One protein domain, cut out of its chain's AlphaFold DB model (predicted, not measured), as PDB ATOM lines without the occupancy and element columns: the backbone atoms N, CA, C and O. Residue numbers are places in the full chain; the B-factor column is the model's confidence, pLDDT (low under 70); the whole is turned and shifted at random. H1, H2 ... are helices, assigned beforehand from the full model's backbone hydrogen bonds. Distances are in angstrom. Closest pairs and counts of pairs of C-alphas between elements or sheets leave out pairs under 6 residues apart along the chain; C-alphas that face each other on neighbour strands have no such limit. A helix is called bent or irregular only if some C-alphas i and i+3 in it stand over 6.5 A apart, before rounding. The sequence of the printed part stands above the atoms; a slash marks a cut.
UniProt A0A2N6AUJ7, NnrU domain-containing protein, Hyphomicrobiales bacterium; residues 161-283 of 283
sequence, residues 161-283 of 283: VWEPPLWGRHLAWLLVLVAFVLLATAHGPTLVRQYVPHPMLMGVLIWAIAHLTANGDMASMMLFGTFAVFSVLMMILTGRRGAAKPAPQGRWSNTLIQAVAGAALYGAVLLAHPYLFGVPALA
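Overview. This is residues 161 to 283 of the 283 residues of the protein "NnrU domain-containing protein" of Hyphomicrobiales bacterium (UniProt A0A2N6AUJ7). Three long helices, H4, H3 and H1, lie side by side in one row, neighbours running opposite ways, and the longest helix, H5, crosses H1 on the side away from H3. The short H2 sits at one end of the row, where residues 240 to 251, with no named element, pass from the end of H4 to the beginning of H5. The printed part has 123 residues with five named helices, H1 to H5 in order along the chain, and no named strand; its class is all helix. It is compact, with a radius of gyration of the C-alphas of 15.7 A, and spans 46 by 31 by 23 A.

Arrangement. H1, residues 168 to 185, is the hub, touching three other helices. H2, residues 191 to 195, touches H1 only at the corner by their link, and only just, with 3 pairs of C-alphas within 8 A; the closest are those of Thr 185 and Val 192, 6.2 A apart. H3, residues 199 to 214, touches H1 at a shallow tilt of 13 degrees, opposite ways, with the C-alphas of Ala 179 and Gly 203 closest at 3.9 A. H2 and H3 are close but not clearly touching, the C-alphas of Arg 193 and Pro 199 being closest at 6.3 A. H4, residues 218 to 239, forms a helical hairpin with H3, at a shallow tilt of 23 degrees, opposite ways; their closest C-alphas, those of Ala 208 and Phe 224, are 4.6 A apart. H5, residues 252 to 277, touches H1 with residues 255 to 266 alone, at a steep tilt of 48 degrees, opposite ways, with the C-alphas of Val 181 and Gly 262 closest at 4.6 A. H5 only just touches H2, with 3 pairs of C-alphas within 8 A; those of Leu 191 and Thr 255 are closest at 6.1 A. H4 is apart from H1, H2 and H5, and H3 is apart from H5. Of three touching pairs with a tilt, two are shallow: the helix packing is mostly aligned, only just. Each O i to N i+4 pair is within hydrogen-bond range in H1, H2, H3 and H4, and 20 of 22 are in H5.

Along the chain. H1 begins at C-alpha 168, (-4.974, -15.668, 42.021), and measures 25.5 A from first to last C-alpha. H3 measures 22.6 A. H4 measures 31.4 A and ends at C-alpha 239, (21.439, -27.751, 29.813). H5 measures 34.5 A and ends at C-alpha 277, (1.900, -1.538, 32.598). H5 is irregular, with C-alphas 271 and 274 at 7.6 A, and has a kink of 56 degrees near residue 271.

Size, cuts and confidence. The C-alphas of Val 161 and Ala 247 are the two farthest apart, at 47.0 A. The printed part has no cut and ends at Ala 283, the chain's last residue. The links H1 to H2, H2 to H3 and H3 to H4 are tight, and H4 to H5 is long, with 12 residues. The mean pLDDT of the printed part is 91.2, and residues 242 to 248 are under 70.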
ATOM      1  N   VAL A 161     -10.331 -13.586  28.122       97.00
ATOM      2  CA  VAL A 161     -10.242 -14.990  27.686       97.00
ATOM      3  C   VAL A 161     -10.813 -15.916  28.754       97.00
ATOM      4  O   VAL A 161     -11.538 -16.858  28.442       97.00
ATOM      5  N   TRP A 162     -10.484 -15.654  30.016       95.75
ATOM      6  CA  TRP A 162     -10.988 -16.392  31.168       95.75
ATOM      7  C   TRP A 162     -11.008 -15.482  32.399       95.75
ATOM      8  O   TRP A 162     -10.384 -14.421  32.396       95.75
ATOM      9  N   GLU A 163     -11.729 -15.875  33.446       95.69
ATOM     10  CA  GLU A 163     -11.833 -15.096  34.682       95.69
ATOM     11  C   GLU A 163     -10.886 -15.644  35.761       95.69
ATOM     12  O   GLU A 163     -11.087 -16.768  36.236       95.69
ATOM     13  N   PRO A 164      -9.861 -14.874  36.180       94.94
ATOM     14  CA  PRO A 164      -8.974 -15.280  37.258       94.94
ATOM     15  C   PRO A 164      -9.709 -15.434  38.589       94.94
ATOM     16  O   PRO A 164     -10.528 -14.581  38.945       94.94
ATOM     17  N   PRO A 165      -9.401 -16.476  39.380       94.75
ATOM     18  CA  PRO A 165      -9.985 -16.618  40.700       94.75
ATOM     19  C   PRO A 165      -9.527 -15.471  41.603       94.75
ATOM     20  O   PRO A 165      -8.399 -14.986  41.499       94.75
ATOM     21  N   LEU A 166     -10.365 -15.092  42.571       91.94
ATOM     22  CA  LEU A 166     -10.070 -13.984  43.489       91.94
ATOM     23  C   LEU A 166      -8.732 -14.151  44.229       91.94
ATOM     24  O   LEU A 166      -8.019 -13.169  44.440       91.94
ATOM     25  N   TRP A 167      -8.368 -15.392  44.570       93.44
ATOM     26  CA  TRP A 167      -7.111 -15.723  45.245       93.44
ATOM     27  C   TRP A 167      -5.877 -15.650  44.333       93.44
ATOM     28  O   TRP A 167      -4.756 -15.567  44.841       93.44
ATOM     29  N   GLY A 168      -6.059 -15.649  43.007       94.81
ATOM     30  CA  GLY A 168      -4.974 -15.668  42.021       94.81
ATOM     31  C   GLY A 168      -4.006 -14.501  42.195       94.81
ATOM     32  O   GLY A 168      -2.794 -14.688  42.122       94.81
ATOM     33  N   ARG A 169      -4.516 -13.317  42.561       92.31
ATOM     34  CA  ARG A 169      -3.690 -12.129  42.839       92.31
ATOM     35  C   ARG A 169      -2.723 -12.333  44.010       92.31
ATOM     36  O   ARG A 169      -1.564 -11.940  43.932       92.31
ATOM     37  N   HIS A 170      -3.179 -12.983  45.083       94.81
ATOM     38  CA  HIS A 170      -2.374 -13.190  46.287       94.81
ATOM     39  C   HIS A 170      -1.277 -14.220  46.035       94.81
ATOM     40  O   HIS A 170      -0.132 -14.021  46.444       94.81
ATOM     41  N   LEU A 171      -1.612 -15.285  45.298       96.38
ATOM     42  CA  LEU A 171      -0.617 -16.240  44.832       96.38
ATOM     43  C   LEU A 171       0.404 -15.551  43.919       96.38
ATOM     44  O   LEU A 171       1.606 -15.764  44.080       96.38
ATOM     45  N   ALA A 172      -0.053 -14.689  43.009       96.75
ATOM     46  CA  ALA A 172       0.830 -13.969  42.108       96.75
ATOM     47  C   ALA A 172       1.815 -13.064  42.858       96.75
ATOM     48  O   ALA A 172       3.006 -13.109  42.563       96.75
ATOM     49  N   TRP A 173       1.377 -12.307  43.869       96.50
ATOM     50  CA  TRP A 173       2.279 -11.481  44.680       96.50
ATOM     51  C   TRP A 173       3.409 -12.300  45.313       96.50
ATOM     52  O   TRP A 173       4.576 -11.923  45.193       96.50
ATOM     53  N   LEU A 174       3.075 -13.442  45.918       97.75
ATOM     54  CA  LEU A 174       4.055 -14.329  46.541       97.75
ATOM     55  C   LEU A 174       5.017 -14.935  45.509       97.75
ATOM     56  O   LEU A 174       6.234 -14.903  45.694       97.75
ATOM     57  N   LEU A 175       4.490 -15.481  44.414       98.25
ATOM     58  CA  LEU A 175       5.310 -16.131  43.392       98.25
ATOM     59  C   LEU A 175       6.210 -15.134  42.657       98.25
ATOM     60  O   LEU A 175       7.360 -15.451  42.360       98.25
ATOM     61  N   VAL A 176       5.734 -13.916  42.404       98.06
ATOM     62  CA  VAL A 176       6.549 -12.861  41.794       98.06
ATOM     63  C   VAL A 176       7.670 -12.426  42.740       98.06
ATOM     64  O   VAL A 176       8.794 -12.247  42.277       98.06
ATOM     65  N   LEU A 177       7.438 -12.342  44.053       98.12
ATOM     66  CA  LEU A 177       8.523 -12.112  45.015       98.12
ATOM     67  C   LEU A 177       9.600 -13.205  44.913       98.12
ATOM     68  O   LEU A 177      10.788 -12.896  44.786       98.12
ATOM     69  N   VAL A 178       9.195 -14.481  44.905       98.25
ATOM     70  CA  VAL A 178      10.122 -15.613  44.725       98.25
ATOM     71  C   VAL A 178      10.885 -15.491  43.403       98.25
ATOM     72  O   VAL A 178      12.103 -15.675  43.375       98.25
ATOM     73  N   ALA A 179      10.203 -15.123  42.319       98.19
ATOM     74  CA  ALA A 179      10.826 -14.913  41.020       98.19
ATOM     75  C   ALA A 179      11.899 -13.817  41.055       98.19
ATOM     76  O   ALA A 179      13.006 -14.042  40.571       98.19
ATOM     77  N   PHE A 180      11.621 -12.660  41.661       97.94
ATOM     78  CA  PHE A 180      12.586 -11.562  41.762       97.94
ATOM     79  C   PHE A 180      13.807 -11.937  42.608       97.94
ATOM     80  O   PHE A 180      14.933 -11.591  42.246       97.94
ATOM     81  N   VAL A 181      13.617 -12.699  43.690       97.25
ATOM     82  CA  VAL A 181      14.727 -13.245  44.484       97.25
ATOM     83  C   VAL A 181      15.576 -14.207  43.648       97.25
ATOM     84  O   VAL A 181      16.804 -14.107  43.668       97.25
ATOM     85  N   LEU A 182      14.961 -15.103  42.873       96.81
ATOM     86  CA  LEU A 182      15.681 -16.019  41.978       96.81
ATOM     87  C   LEU A 182      16.437 -15.283  40.864       96.81
ATOM     88  O   LEU A 182      17.576 -15.638  40.566       96.81
ATOM     89  N   LEU A 183      15.833 -14.247  40.276       95.69
ATOM     90  CA  LEU A 183      16.475 -13.386  39.280       95.69
ATOM     91  C   LEU A 183      17.699 -12.690  39.873       95.69
ATOM     92  O   LEU A 183      18.788 -12.787  39.312       95.69
ATOM     93  N   ALA A 184      17.543 -12.035  41.024       95.12
ATOM     94  CA  ALA A 184      18.636 -11.315  41.663       95.12
ATOM     95  C   ALA A 184      19.775 -12.265  42.043       95.12
ATOM     96  O   ALA A 184      20.920 -12.016  41.682       95.12
ATOM     97  N   THR A 185      19.448 -13.394  42.682       94.31
ATOM     98  CA  THR A 185      20.426 -14.392  43.144       94.31
ATOM     99  C   THR A 185      21.065 -15.217  42.026       94.31
ATOM    100  O   THR A 185      21.993 -15.985  42.290       94.31
ATOM    101  N   ALA A 186      20.635 -15.059  40.770       91.88
ATOM    102  CA  ALA A 186      21.266 -15.700  39.620       91.88
ATOM    103  C   ALA A 186      22.635 -15.096  39.259       91.88
ATOM    104  O   ALA A 186      23.379 -15.690  38.469       91.88
ATOM    105  N   HIS A 187      22.984 -13.936  39.820       85.62
ATOM    106  CA  HIS A 187      24.190 -13.191  39.479       85.62
ATOM    107  C   HIS A 187      25.287 -13.344  40.547       85.62
ATOM    108  O   HIS A 187      25.043 -13.398  41.742       85.62
ATOM    109  N   GLY A 188      26.555 -13.424  40.141       82.44
ATOM    110  CA  GLY A 188      27.668 -13.537  41.099       82.44
ATOM    111  C   GLY A 188      27.713 -14.863  41.896       82.44
ATOM    112  O   GLY A 188      27.125 -15.858  41.463       82.44
ATOM    113  N   PRO A 189      28.480 -14.924  43.004       87.56
ATOM    114  CA  PRO A 189      28.709 -16.148  43.777       87.56
ATOM    115  C   PRO A 189      27.705 -16.306  44.935       87.56
ATOM    116  O   PRO A 189      28.009 -16.010  46.094       87.56
ATOM    117  N   THR A 190      26.493 -16.769  44.620       92.25
ATOM    118  CA  THR A 190      25.425 -17.091  45.588       92.25
ATOM    119  C   THR A 190      25.271 -18.600  45.777       92.25
ATOM    120  O   THR A 190      25.669 -19.396  44.927       92.25
ATOM    121  N   LEU A 191      24.660 -19.006  46.891       92.12
ATOM    122  CA  LEU A 191      24.302 -20.401  47.151       92.12
ATOM    123  C   LEU A 191      23.177 -20.868  46.229       92.12
ATOM    124  O   LEU A 191      23.214 -21.991  45.739       92.12
ATOM    125  N   VAL A 192      22.211 -19.999  45.922       91.12
ATOM    126  CA  VAL A 192      21.128 -20.323  44.983       91.12
ATOM    127  C   VAL A 192      21.706 -20.741  43.634       91.12
ATOM    128  O   VAL A 192      21.371 -21.808  43.137       91.12
ATOM    129  N   ARG A 193      22.648 -19.976  43.075       88.25
ATOM    130  CA  ARG A 193      23.307 -20.322  41.807       88.25
ATOM    131  C   ARG A 193      24.128 -21.617  41.872       88.25
ATOM    132  O   ARG A 193      24.373 -22.228  40.838       88.25
ATOM    133  N   GLN A 194      24.567 -22.025  43.061       86.75
ATOM    134  CA  GLN A 194      25.322 -23.262  43.256       86.75
ATOM    135  C   GLN A 194      24.420 -24.505  43.239       86.75
ATOM    136  O   GLN A 194      24.822 -25.534  42.696       86.75
ATOM    137  N   TYR A 195      23.223 -24.422  43.826       87.94
ATOM    138  CA  TYR A 195      22.314 -25.568  43.967       87.94
ATOM    139  C   TYR A 195      21.183 -25.592  42.933       87.94
ATOM    140  O   TYR A 195      20.668 -26.660  42.613       87.94
ATOM    141  N   VAL A 196      20.813 -24.436  42.384       88.81
ATOM    142  CA  VAL A 196      19.771 -24.294  41.366       88.81
ATOM    143  C   VAL A 196      20.435 -24.211  39.984       88.81
ATOM    144  O   VAL A 196      21.236 -23.304  39.763       88.81
ATOM    145  N   PRO A 197      20.115 -25.104  39.026       84.38
ATOM    146  CA  PRO A 197      20.775 -25.121  37.715       84.38
ATOM    147  C   PRO A 197      20.548 -23.859  36.869       84.38
ATOM    148  O   PRO A 197      21.454 -23.397  36.173       84.38
ATOM    149  N   HIS A 198      19.338 -23.293  36.916       90.69
ATOM    150  CA  HIS A 198      18.926 -22.176  36.060       90.69
ATOM    151  C   HIS A 198      18.103 -21.127  36.825       90.69
ATOM    152  O   HIS A 198      16.967 -20.856  36.435       90.69
ATOM    153  N   PRO A 199      18.638 -20.511  37.897       93.56
ATOM    154  CA  PRO A 199      17.860 -19.651  38.792       93.56
ATOM    155  C   PRO A 199      17.166 -18.502  38.053       93.56
ATOM    156  O   PRO A 199      15.985 -18.263  38.277       93.56
ATOM    157  N   MET A 200      17.842 -17.877  37.081       94.94
ATOM    158  CA  MET A 200      17.249 -16.816  36.262       94.94
ATOM    159  C   MET A 200      16.042 -17.311  35.452       94.94
ATOM    160  O   MET A 200      14.967 -16.730  35.540       94.94
ATOM    161  N   LEU A 201      16.193 -18.400  34.688       95.94
ATOM    162  CA  LEU A 201      15.100 -18.940  33.866       95.94
ATOM    163  C   LEU A 201      13.965 -19.498  34.734       95.94
ATOM    164  O   LEU A 201      12.805 -19.409  34.349       95.94
ATOM    165  N   MET A 202      14.280 -20.051  35.909       97.12
ATOM    166  CA  MET A 202      13.269 -20.522  36.858       97.12
ATOM    167  C   MET A 202      12.476 -19.353  37.432       97.12
ATOM    168  O   MET A 202      11.257 -19.445  37.525       97.12
ATOM    169  N   GLY A 203      13.137 -18.239  37.752       97.88
ATOM    170  CA  GLY A 203      12.445 -17.026  38.164       97.88
ATOM    171  C   GLY A 203      11.546 -16.471  37.056       97.88
ATOM    172  O   GLY A 203      10.390 -16.173  37.332       97.88
ATOM    173  N   VAL A 204      11.998 -16.425  35.794       98.00
ATOM    174  CA  VAL A 204      11.145 -15.995  34.663       98.00
ATOM    175  C   VAL A 204       9.943 -16.929  34.477       98.00
ATOM    176  O   VAL A 204       8.829 -16.452  34.279       98.00
ATOM    177  N   LEU A 205      10.132 -18.248  34.598       98.50
ATOM    178  CA  LEU A 205       9.042 -19.222  34.522       98.50
ATOM    179  C   LEU A 205       8.018 -19.028  35.649       98.50
ATOM    180  O   LEU A 205       6.820 -18.974  35.383       98.50
ATOM    181  N   ILE A 206       8.478 -18.891  36.895       98.50
ATOM    182  CA  ILE A 206       7.606 -18.663  38.056       98.50
ATOM    183  C   ILE A 206       6.866 -17.331  37.912       98.50
ATOM    184  O   ILE A 206       5.663 -17.281  38.149       98.50
ATOM    185  N   TRP A 207       7.550 -16.272  37.475       98.25
ATOM    186  CA  TRP A 207       6.945 -14.968  37.191       98.25
ATOM    187  C   TRP A 207       5.843 -15.065  36.133       98.25
ATOM    188  O   TRP A 207       4.756 -14.520  36.329       98.25
ATOM    189  N   ALA A 208       6.098 -15.796  35.046       98.44
ATOM    190  CA  ALA A 208       5.131 -16.004  33.979       98.44
ATOM    191  C   ALA A 208       3.899 -16.777  34.475       98.44
ATOM    192  O   ALA A 208       2.773 -16.337  34.261       98.44
ATOM    193  N   ILE A 209       4.102 -17.882  35.200       98.19
ATOM    194  CA  ILE A 209       3.008 -18.665  35.795       98.19
ATOM    195  C   ILE A 209       2.201 -17.804  36.768       98.19
ATOM    196  O   ILE A 209       0.977 -17.782  36.693       98.19
ATOM    197  N   ALA A 210       2.869 -17.044  37.635       97.88
ATOM    198  CA  ALA A 210       2.222 -16.146  38.583       97.88
ATOM    199  C   ALA A 210       1.278 -15.163  37.879       97.88
ATOM    200  O   ALA A 210       0.118 -15.021  38.262       97.88
ATOM    201  N   HIS A 211       1.737 -14.534  36.798       97.00
ATOM    202  CA  HIS A 211       0.904 -13.598  36.051       97.00
ATOM    203  C   HIS A 211      -0.235 -14.300  35.313       97.00
ATOM    204  O   HIS A 211      -1.346 -13.774  35.310       97.00
ATOM    205  N   LEU A 212      -0.009 -15.499  34.768       96.75
ATOM    206  CA  LEU A 212      -1.075 -16.313  34.182       96.75
ATOM    207  C   LEU A 212      -2.129 -16.742  35.205       96.75
ATOM    208  O   LEU A 212      -3.229 -17.047  34.790       96.75
ATOM    209  N   THR A 213      -1.846 -16.767  36.512       95.94
ATOM    210  CA  THR A 213      -2.878 -17.057  37.531       95.94
ATOM    211  C   THR A 213      -3.721 -15.844  37.923       95.94
ATOM    212  O   THR A 213      -4.800 -16.013  38.484       95.94
ATOM    213  N   ALA A 214      -3.242 -14.630  37.640       95.31
ATOM    214  CA  ALA A 214      -3.891 -13.379  38.034       95.31
ATOM    215  C   ALA A 214      -4.462 -12.573  36.856       95.31
ATOM    216  O   ALA A 214      -5.232 -11.647  37.087       95.31
ATOM    217  N   ASN A 215      -4.104 -12.907  35.611       95.00
ATOM    218  CA  ASN A 215      -4.498 -12.149  34.423       95.00
ATOM    219  C   ASN A 215      -5.214 -13.039  33.406       95.00
ATOM    220  O   ASN A 215      -4.675 -14.051  32.958       95.00
ATOM    221  N   GLY A 216      -6.420 -12.615  33.031       95.25
ATOM    222  CA  GLY A 216      -7.332 -13.364  32.171       95.25
ATOM    223  C   GLY A 216      -7.461 -12.855  30.740       95.25
ATOM    224  O   GLY A 216      -8.313 -13.348  30.010       95.25
ATOM    225  N   ASP A 217      -6.673 -11.855  30.336       95.19
ATOM    226  CA  ASP A 217      -6.783 -11.206  29.025       95.19
ATOM    227  C   ASP A 217      -5.824 -11.770  27.968       95.19
ATOM    228  O   ASP A 217      -4.740 -12.269  28.283       95.19
ATOM    229  N   MET A 218      -6.189 -11.618  26.694       95.44
ATOM    230  CA  MET A 218      -5.455 -12.163  25.550       95.44
ATOM    231  C   MET A 218      -3.988 -11.718  25.506       95.44
ATOM    232  O   MET A 218      -3.091 -12.543  25.318       95.44
ATOM    233  N   ALA A 219      -3.711 -10.431  25.734       94.88
ATOM    234  CA  ALA A 219      -2.347  -9.909  25.694       94.88
ATOM    235  C   ALA A 219      -1.476 -10.493  26.817       94.88
ATOM    236  O   ALA A 219      -0.309 -10.816  26.590       94.88
ATOM    237  N   SER A 220      -2.036 -10.671  28.018       95.44
ATOM    238  CA  SER A 220      -1.354 -11.364  29.119       95.44
ATOM    239  C   SER A 220      -1.083 -12.827  28.786       95.44
ATOM    240  O   SER A 220       0.042 -13.293  28.971       95.44
ATOM    241  N   MET A 221      -2.070 -13.543  28.240       96.75
ATOM    242  CA  MET A 221      -1.911 -14.947  27.854       96.75
ATOM    243  C   MET A 221      -0.778 -15.126  26.835       96.75
ATOM    244  O   MET A 221       0.072 -16.000  27.006       96.75
ATOM    245  N   MET A 222      -0.708 -14.259  25.818       96.88
ATOM    246  CA  MET A 222       0.369 -14.276  24.824       96.88
ATOM    247  C   MET A 222       1.730 -13.949  25.438       96.88
ATOM    248  O   MET A 222       2.699 -14.668  25.197       96.88
ATOM    249  N   LEU A 223       1.816 -12.888  26.243       96.94
ATOM    250  CA  LEU A 223       3.059 -12.446  26.871       96.94
ATOM    251  C   LEU A 223       3.623 -13.517  27.807       96.94
ATOM    252  O   LEU A 223       4.712 -14.051  27.582       96.94
ATOM    253  N   PHE A 224       2.878 -13.854  28.855       98.00
ATOM    254  CA  PHE A 224       3.363 -14.739  29.906       98.00
ATOM    255  C   PHE A 224       3.417 -16.193  29.436       98.00
ATOM    256  O   PHE A 224       4.376 -16.891  29.754       98.00
ATOM    257  N   GLY A 225       2.474 -16.636  28.598       98.12
ATOM    258  CA  GLY A 225       2.536 -17.954  27.963       98.12
ATOM    259  C   GLY A 225       3.810 -18.130  27.133       98.12
ATOM    260  O   GLY A 225       4.508 -19.138  27.270       98.12
ATOM    261  N   THR A 226       4.186 -17.108  26.355       98.31
ATOM    262  CA  THR A 226       5.438 -17.116  25.584       98.31
ATOM    263  C   THR A 226       6.657 -17.200  26.496       98.31
ATOM    264  O   THR A 226       7.524 -18.039  26.263       98.31
ATOM    265  N   PHE A 227       6.728 -16.391  27.559       98.44
ATOM    266  CA  PHE A 227       7.856 -16.428  28.498       98.44
ATOM    267  C   PHE A 227       7.942 -17.740  29.292       98.44
ATOM    268  O   PHE A 227       9.053 -18.190  29.589       98.44
ATOM    269  N   ALA A 228       6.815 -18.390  29.590       98.44
ATOM    270  CA  ALA A 228       6.793 -19.710  30.216       98.44
ATOM    271  C   ALA A 228       7.410 -20.774  29.291       98.44
ATOM    272  O   ALA A 228       8.364 -21.455  29.680       98.44
ATOM    273  N   VAL A 229       6.942 -20.858  28.039       98.12
ATOM    274  CA  VAL A 229       7.487 -21.787  27.030       98.12
ATOM    275  C   VAL A 229       8.957 -21.479  26.738       98.12
ATOM    276  O   VAL A 229       9.794 -22.383  26.737       98.12
ATOM    277  N   PHE A 230       9.290 -20.201  26.551       97.44
ATOM    278  CA  PHE A 230      10.653 -19.722  26.346       97.44
ATOM    279  C   PHE A 230      11.588 -20.172  27.469       97.44
ATOM    280  O   PHE A 230      12.671 -20.688  27.197       97.44
ATOM    281  N   SER A 231      11.173 -20.020  28.728       97.12
ATOM    282  CA  SER A 231      12.006 -20.374  29.879       97.12
ATOM    283  C   SER A 231      12.346 -21.860  29.887       97.12
ATOM    284  O   SER A 231      13.517 -22.216  30.025       97.12
ATOM    285  N   VAL A 232      11.355 -22.727  29.657       96.31
ATOM    286  CA  VAL A 232      11.560 -24.182  29.570       96.31
ATOM    287  C   VAL A 232      12.466 -24.537  28.389       96.31
ATOM    288  O   VAL A 232      13.444 -25.269  28.556       96.31
ATOM    289  N   LEU A 233      12.199 -23.977  27.205       94.56
ATOM    290  CA  LEU A 233      13.007 -24.212  26.009       94.56
ATOM    291  C   LEU A 233      14.473 -23.825  26.239       94.56
ATOM    292  O   LEU A 233      15.382 -24.599  25.936       94.56
ATOM    293  N   MET A 234      14.719 -22.652  26.819       92.62
ATOM    294  CA  MET A 234      16.068 -22.162  27.082       92.62
ATOM    295  C   MET A 234      16.799 -22.983  28.143       92.62
ATOM    296  O   MET A 234      18.011 -23.174  28.010       92.62
ATOM    297  N   MET A 235      16.099 -23.513  29.154       92.44
ATOM    298  CA  MET A 235      16.692 -24.458  30.108       92.44
ATOM    299  C   MET A 235      17.163 -25.724  29.388       92.44
ATOM    300  O   MET A 235      18.310 -26.129  29.563       92.44
ATOM    301  N   ILE A 236      16.332 -26.305  28.515       90.75
ATOM    302  CA  ILE A 236      16.682 -27.506  27.741       90.75
ATOM    303  C   ILE A 236      17.879 -27.231  26.821       90.75
ATOM    304  O   ILE A 236      18.864 -27.974  26.837       90.75
ATOM    305  N   LEU A 237      17.826 -26.151  26.034       88.19
ATOM    306  CA  LEU A 237      18.889 -25.786  25.090       88.19
ATOM    307  C   LEU A 237      20.215 -25.480  25.791       88.19
ATOM    308  O   LEU A 237      21.279 -25.787  25.254       88.19
ATOM    309  N   THR A 238      20.169 -24.867  26.973       84.69
ATOM    310  CA  THR A 238      21.375 -24.510  27.729       84.69
ATOM    311  C   THR A 238      21.921 -25.702  28.510       84.69
ATOM    312  O   THR A 238      23.132 -25.912  28.515       84.69
ATOM    313  N   GLY A 239      21.054 -26.528  29.105       83.75
ATOM    314  CA  GLY A 239      21.439 -27.751  29.813       83.75
ATOM    315  C   GLY A 239      22.140 -28.764  28.905       83.75
ATOM    316  O   GLY A 239      23.140 -29.360  29.297       83.75
ATOM    317  N   ARG A 240      21.707 -28.868  27.640       79.88
ATOM    318  CA  ARG A 240      22.367 -29.692  26.609       79.88
ATOM    319  C   ARG A 240      23.815 -29.292  26.305       79.88
ATOM    320  O   ARG A 240      24.546 -30.104  25.753       79.88
ATOM    321  N   ARG A 241      24.253 -28.078  26.659       73.81
ATOM    322  CA  ARG A 241      25.633 -27.624  26.403       73.81
ATOM    323  C   ARG A 241      26.658 -28.157  27.401       73.81
ATOM    324  O   ARG A 241      27.838 -27.885  27.216       73.81
ATOM    325  N   GLY A 242      26.233 -28.868  28.450       60.06
ATOM    326  CA  GLY A 242      27.153 -29.522  29.383       60.06
ATOM    327  C   GLY A 242      28.118 -28.551  30.069       60.06
ATOM    328  O   GLY A 242      29.309 -28.831  30.163       60.06
ATOM    329  N   ALA A 243      27.628 -27.387  30.516       62.31
ATOM    330  CA  ALA A 243      28.466 -26.440  31.245       62.31
ATOM    331  C   ALA A 243      29.023 -27.102  32.515       62.31
ATOM    332  O   ALA A 243      28.263 -27.651  33.317       62.31
ATOM    333  N   ALA A 244      30.346 -27.043  32.698       58.97
ATOM    334  CA  ALA A 244      30.987 -27.520  33.916       58.97
ATOM    335  C   ALA A 244      30.331 -26.853  35.133       58.97
ATOM    336  O   ALA A 244      30.141 -25.630  35.148       58.97
ATOM    337  N   LYS A 245      29.967 -27.653  36.145       60.03
ATOM    338  CA  LYS A 245      29.451 -27.110  37.405       60.03
ATOM    339  C   LYS A 245      30.502 -26.141  37.954       60.03
ATOM    340  O   LYS A 245      31.666 -26.538  38.060       60.03
ATOM    341  N   PRO A 246      30.139 -24.888  38.279       61.19
ATOM    342  CA  PRO A 246      31.073 -23.984  38.929       61.19
ATOM    343  C   PRO A 246      31.633 -24.660  40.183       61.19
ATOM    344  O   PRO A 246      30.895 -25.363  40.879       61.19
ATOM    345  N   ALA A 247      32.915 -24.442  40.487       66.00
ATOM    346  CA  ALA A 247      33.461 -24.820  41.791       66.00
ATOM    347  C   ALA A 247      32.559 -24.259  42.918       66.00
ATOM    348  O   ALA A 247      31.868 -23.267  42.686       66.00
ATOM    349  N   PRO A 248      32.524 -24.838  44.129       67.00
ATOM    350  CA  PRO A 248      31.735 -24.280  45.226       67.00
ATOM    351  C   PRO A 248      32.237 -22.868  45.569       67.00
ATOM    352  O   PRO A 248      33.295 -22.713  46.169       67.00
ATOM    353  N   GLN A 249      31.509 -21.828  45.151       80.50
ATOM    354  CA  GLN A 249      31.863 -20.423  45.425       80.50
ATOM    355  C   GLN A 249      30.754 -19.673  46.172       80.50
ATOM    356  O   GLN A 249      30.907 -18.488  46.470       80.50
ATOM    357  N   GLY A 250      29.616 -20.322  46.442       83.75
ATOM    358  CA  GLY A 250      28.452 -19.672  47.030       83.75
ATOM    359  C   GLY A 250      28.723 -19.186  48.453       83.75
ATOM    360  O   GLY A 250      29.260 -19.913  49.286       83.75
ATOM    361  N   ARG A 251      28.323 -17.945  48.746       91.12
ATOM    362  CA  ARG A 251      28.390 -17.362  50.094       91.12
ATOM    363  C   ARG A 251      26.998 -16.986  50.592       91.12
ATOM    364  O   ARG A 251      26.204 -16.412  49.842       91.12
ATOM    365  N   TRP A 252      26.725 -17.250  51.872       92.00
ATOM    366  CA  TRP A 252      25.478 -16.830  52.529       92.00
ATOM    367  C   TRP A 252      25.297 -15.314  52.494       92.00
ATOM    368  O   TRP A 252      24.221 -14.848  52.137       92.00
ATOM    369  N   SER A 253      26.361 -14.546  52.755       93.50
ATOM    370  CA  SER A 253      26.323 -13.079  52.704       93.50
ATOM    371  C   SER A 253      25.890 -12.555  51.332       93.50
ATOM    372  O   SER A 253      24.957 -11.766  51.242       93.50
ATOM    373  N   ASN A 254      26.502 -13.055  50.254       93.50
ATOM    374  CA  ASN A 254      26.135 -12.682  48.884       93.50
ATOM    375  C   ASN A 254      24.688 -13.063  48.558       93.50
ATOM    376  O   ASN A 254      23.976 -12.294  47.918       93.50
ATOM    377  N   THR A 255      24.259 -14.248  49.000       94.44
ATOM    378  CA  THR A 255      22.892 -14.733  48.786       94.44
ATOM    379  C   THR A 255      21.885 -13.832  49.488       94.44
ATOM    380  O   THR A 255      20.908 -13.431  48.868       94.44
ATOM    381  N   LEU A 256      22.152 -13.462  50.743       96.19
ATOM    382  CA  LEU A 256      21.292 -12.577  51.521       96.19
ATOM    383  C   LEU A 256      21.223 -11.177  50.904       96.19
ATOM    384  O   LEU A 256      20.128 -10.669  50.693       96.19
ATOM    385  N   ILE A 257      22.367 -10.583  50.552       95.94
ATOM    386  CA  ILE A 257      22.425  -9.257  49.913       95.94
ATOM    387  C   ILE A 257      21.597  -9.243  48.625       95.94
ATOM    388  O   ILE A 257      20.785  -8.345  48.418       95.94
ATOM    389  N   GLN A 258      21.768 -10.248  47.767       95.94
ATOM    390  CA  GLN A 258      21.043 -10.308  46.500       95.94
ATOM    391  C   GLN A 258      19.564 -10.649  46.682       95.94
ATOM    392  O   GLN A 258      18.736 -10.107  45.959       95.94
ATOM    393  N   ALA A 259      19.209 -11.493  47.652       96.38
ATOM    394  CA  ALA A 259      17.813 -11.767  47.973       96.38
ATOM    395  C   ALA A 259      17.098 -10.502  48.465       96.38
ATOM    396  O   ALA A 259      16.005 -10.199  47.992       96.38
ATOM    397  N   VAL A 260      17.740  -9.719  49.341       97.31
ATOM    398  CA  VAL A 260      17.221  -8.420  49.797       97.31
ATOM    399  C   VAL A 260      17.120  -7.435  48.632       97.31
ATOM    400  O   VAL A 260      16.094  -6.778  48.492       97.31
ATOM    401  N   ALA A 261      18.125  -7.365  47.754       96.88
ATOM    402  CA  ALA A 261      18.067  -6.523  46.559       96.88
ATOM    403  C   ALA A 261      16.919  -6.930  45.615       96.88
ATOM    404  O   ALA A 261      16.207  -6.067  45.104       96.88
ATOM    405  N   GLY A 262      16.699  -8.234  45.420       97.25
ATOM    406  CA  GLY A 262      15.576  -8.767  44.650       97.25
ATOM    407  C   GLY A 262      14.225  -8.417  45.272       97.25
ATOM    408  O   GLY A 262      13.336  -7.945  44.569       97.25
ATOM    409  N   ALA A 263      14.085  -8.565  46.591       97.94
ATOM    410  CA  ALA A 263      12.878  -8.181  47.321       97.94
ATOM    411  C   ALA A 263      12.615  -6.664  47.268       97.94
ATOM    412  O   ALA A 263      11.474  -6.238  47.089       97.94
ATOM    413  N   ALA A 264      13.663  -5.842  47.361       97.94
ATOM    414  CA  ALA A 264      13.558  -4.394  47.215       97.94
ATOM    415  C   ALA A 264      13.113  -4.000  45.798       97.94
ATOM    416  O   ALA A 264      12.213  -3.176  45.639       97.94
ATOM    417  N   LEU A 265      13.690  -4.627  44.766       96.88
ATOM    418  CA  LEU A 265      13.291  -4.405  43.378       96.88
ATOM    419  C   LEU A 265      11.848  -4.862  43.121       96.88
ATOM    420  O   LEU A 265      11.110  -4.165  42.429       96.88
ATOM    421  N   TYR A 266      11.428  -5.984  43.710       97.38
ATOM    422  CA  TYR A 266      10.035  -6.428  43.688       97.38
ATOM    423  C   TYR A 266       9.103  -5.351  44.250       97.38
ATOM    424  O   TYR A 266       8.155  -4.965  43.573       97.38
ATOM    425  N   GLY A 267       9.403  -4.814  45.439       96.94
ATOM    426  CA  GLY A 267       8.615  -3.737  46.040       96.94
ATOM    427  C   GLY A 267       8.551  -2.495  45.147       96.94
ATOM    428  O   GLY A 267       7.473  -1.946  44.928       96.94
ATOM    429  N   ALA A 268       9.680  -2.093  44.557       96.25
ATOM    430  CA  ALA A 268       9.732  -0.963  43.632       96.25
ATOM    431  C   ALA A 268       8.859  -1.184  42.383       96.25
ATOM    432  O   ALA A 268       8.087  -0.301  42.010       96.25
ATOM    433  N   VAL A 269       8.936  -2.362  41.753       93.75
ATOM    434  CA  VAL A 269       8.123  -2.695  40.569       93.75
ATOM    435  C   VAL A 269       6.647  -2.830  40.926       93.75
ATOM    436  O   VAL A 269       5.806  -2.369  40.163       93.75
ATOM    437  N   LEU A 270       6.317  -3.402  42.086       93.56
ATOM    438  CA  LEU A 270       4.941  -3.527  42.564       93.56
ATOM    439  C   LEU A 270       4.269  -2.151  42.696       93.56
ATOM    440  O   LEU A 270       3.133  -1.976  42.261       93.56
ATOM    441  N   LEU A 271       4.998  -1.163  43.223       94.06
ATOM    442  CA  LEU A 271       4.542   0.226  43.328       94.06
ATOM    443  C   LEU A 271       4.508   0.941  41.968       94.06
ATOM    444  O   LEU A 271       3.617   1.749  41.715       94.06
ATOM    445  N   ALA A 272       5.462   0.644  41.081       91.62
ATOM    446  CA  ALA A 272       5.558   1.252  39.756       91.62
ATOM    447  C   ALA A 272       4.627   0.614  38.703       91.62
ATOM    448  O   ALA A 272       4.456   1.172  37.620       91.62
ATOM    449  N   HIS A 273       4.012  -0.531  39.010       90.44
ATOM    450  CA  HIS A 273       3.194  -1.328  38.095       90.44
ATOM    451  C   HIS A 273       2.143  -0.534  37.288       90.44
ATOM    452  O   HIS A 273       2.099  -0.722  36.071       90.44
ATOM    453  N   PRO A 274       1.351   0.394  37.872       87.50
ATOM    454  CA  PRO A 274       0.386   1.176  37.092       87.50
ATOM    455  C   PRO A 274       1.042   2.099  36.059       87.50
ATOM    456  O   PRO A 274       0.473   2.316  34.995       87.50
ATOM    457  N   TYR A 275       2.245   2.609  36.328       86.56
ATOM    458  CA  TYR A 275       2.966   3.486  35.400       86.56
ATOM    459  C   TYR A 275       3.676   2.700  34.295       86.56
ATOM    460  O   TYR A 275       3.789   3.178  33.170       86.56
ATOM    461  N   LEU A 276       4.156   1.496  34.616       78.00
ATOM    462  CA  LEU A 276       4.870   0.633  33.675       78.00
ATOM    463  C   LEU A 276       3.919  -0.128  32.744       78.00
ATOM    464  O   LEU A 276       4.229  -0.310  31.568       78.00
ATOM    465  N   PHE A 277       2.779  -0.579  33.273       78.19
ATOM    466  CA  PHE A 277       1.900  -1.538  32.598       78.19
ATOM    467  C   PHE A 277       0.444  -1.073  32.482       78.19
ATOM    468  O   PHE A 277      -0.383  -1.815  31.960       78.19
ATOM    469  N   GLY A 278       0.108   0.127  32.965       75.56
ATOM    470  CA  GLY A 278      -1.238   0.702  32.852       75.56
ATOM    471  C   GLY A 278      -2.283   0.096  33.794       75.56
ATOM    472  O   GLY A 278      -3.437   0.516  33.764       75.56
ATOM    473  N   VAL A 279      -1.901  -0.867  34.641       78.94
ATOM    474  CA  VAL A 279      -2.801  -1.541  35.591       78.94
ATOM    475  C   VAL A 279      -2.210  -1.541  37.007       78.94
ATOM    476  O   VAL A 279      -1.015  -1.796  37.170       78.94
ATOM    477  N   PRO A 280      -2.991  -1.248  38.057       83.88
ATOM    478  CA  PRO A 280      -2.507  -1.311  39.433       83.88
ATOM    479  C   PRO A 280      -2.352  -2.766  39.897       83.88
ATOM    480  O   PRO A 280      -3.266  -3.567  39.745       83.88
ATOM    481  N   ALA A 281      -1.213  -3.108  40.506       84.44
ATOM    482  CA  ALA A 281      -0.992  -4.448  41.065       84.44
ATOM    483  C   ALA A 281      -1.546  -4.630  42.489       84.44
ATOM    484  O   ALA A 281      -1.653  -5.762  42.958       84.44
ATOM    485  N   LEU A 282      -1.846  -3.528  43.184       85.75
ATOM    486  CA  LEU A 282      -2.286  -3.503  44.584       85.75
ATOM    487  C   LEU A 282      -3.788  -3.213  44.761       85.75
ATOM    488  O   LEU A 282      -4.250  -3.193  45.899       85.75
ATOM    489  N   ALA A 283      -4.523  -2.963  43.673       71.31
ATOM    490  CA  ALA A 283      -5.955  -2.646  43.706       71.31
ATOM    491  C   ALA A 283      -6.831  -3.870  43.385       71.31
ATOM    492  O   ALA A 283      -6.336  -4.818  42.734       71.31
TER     493      ALA A 283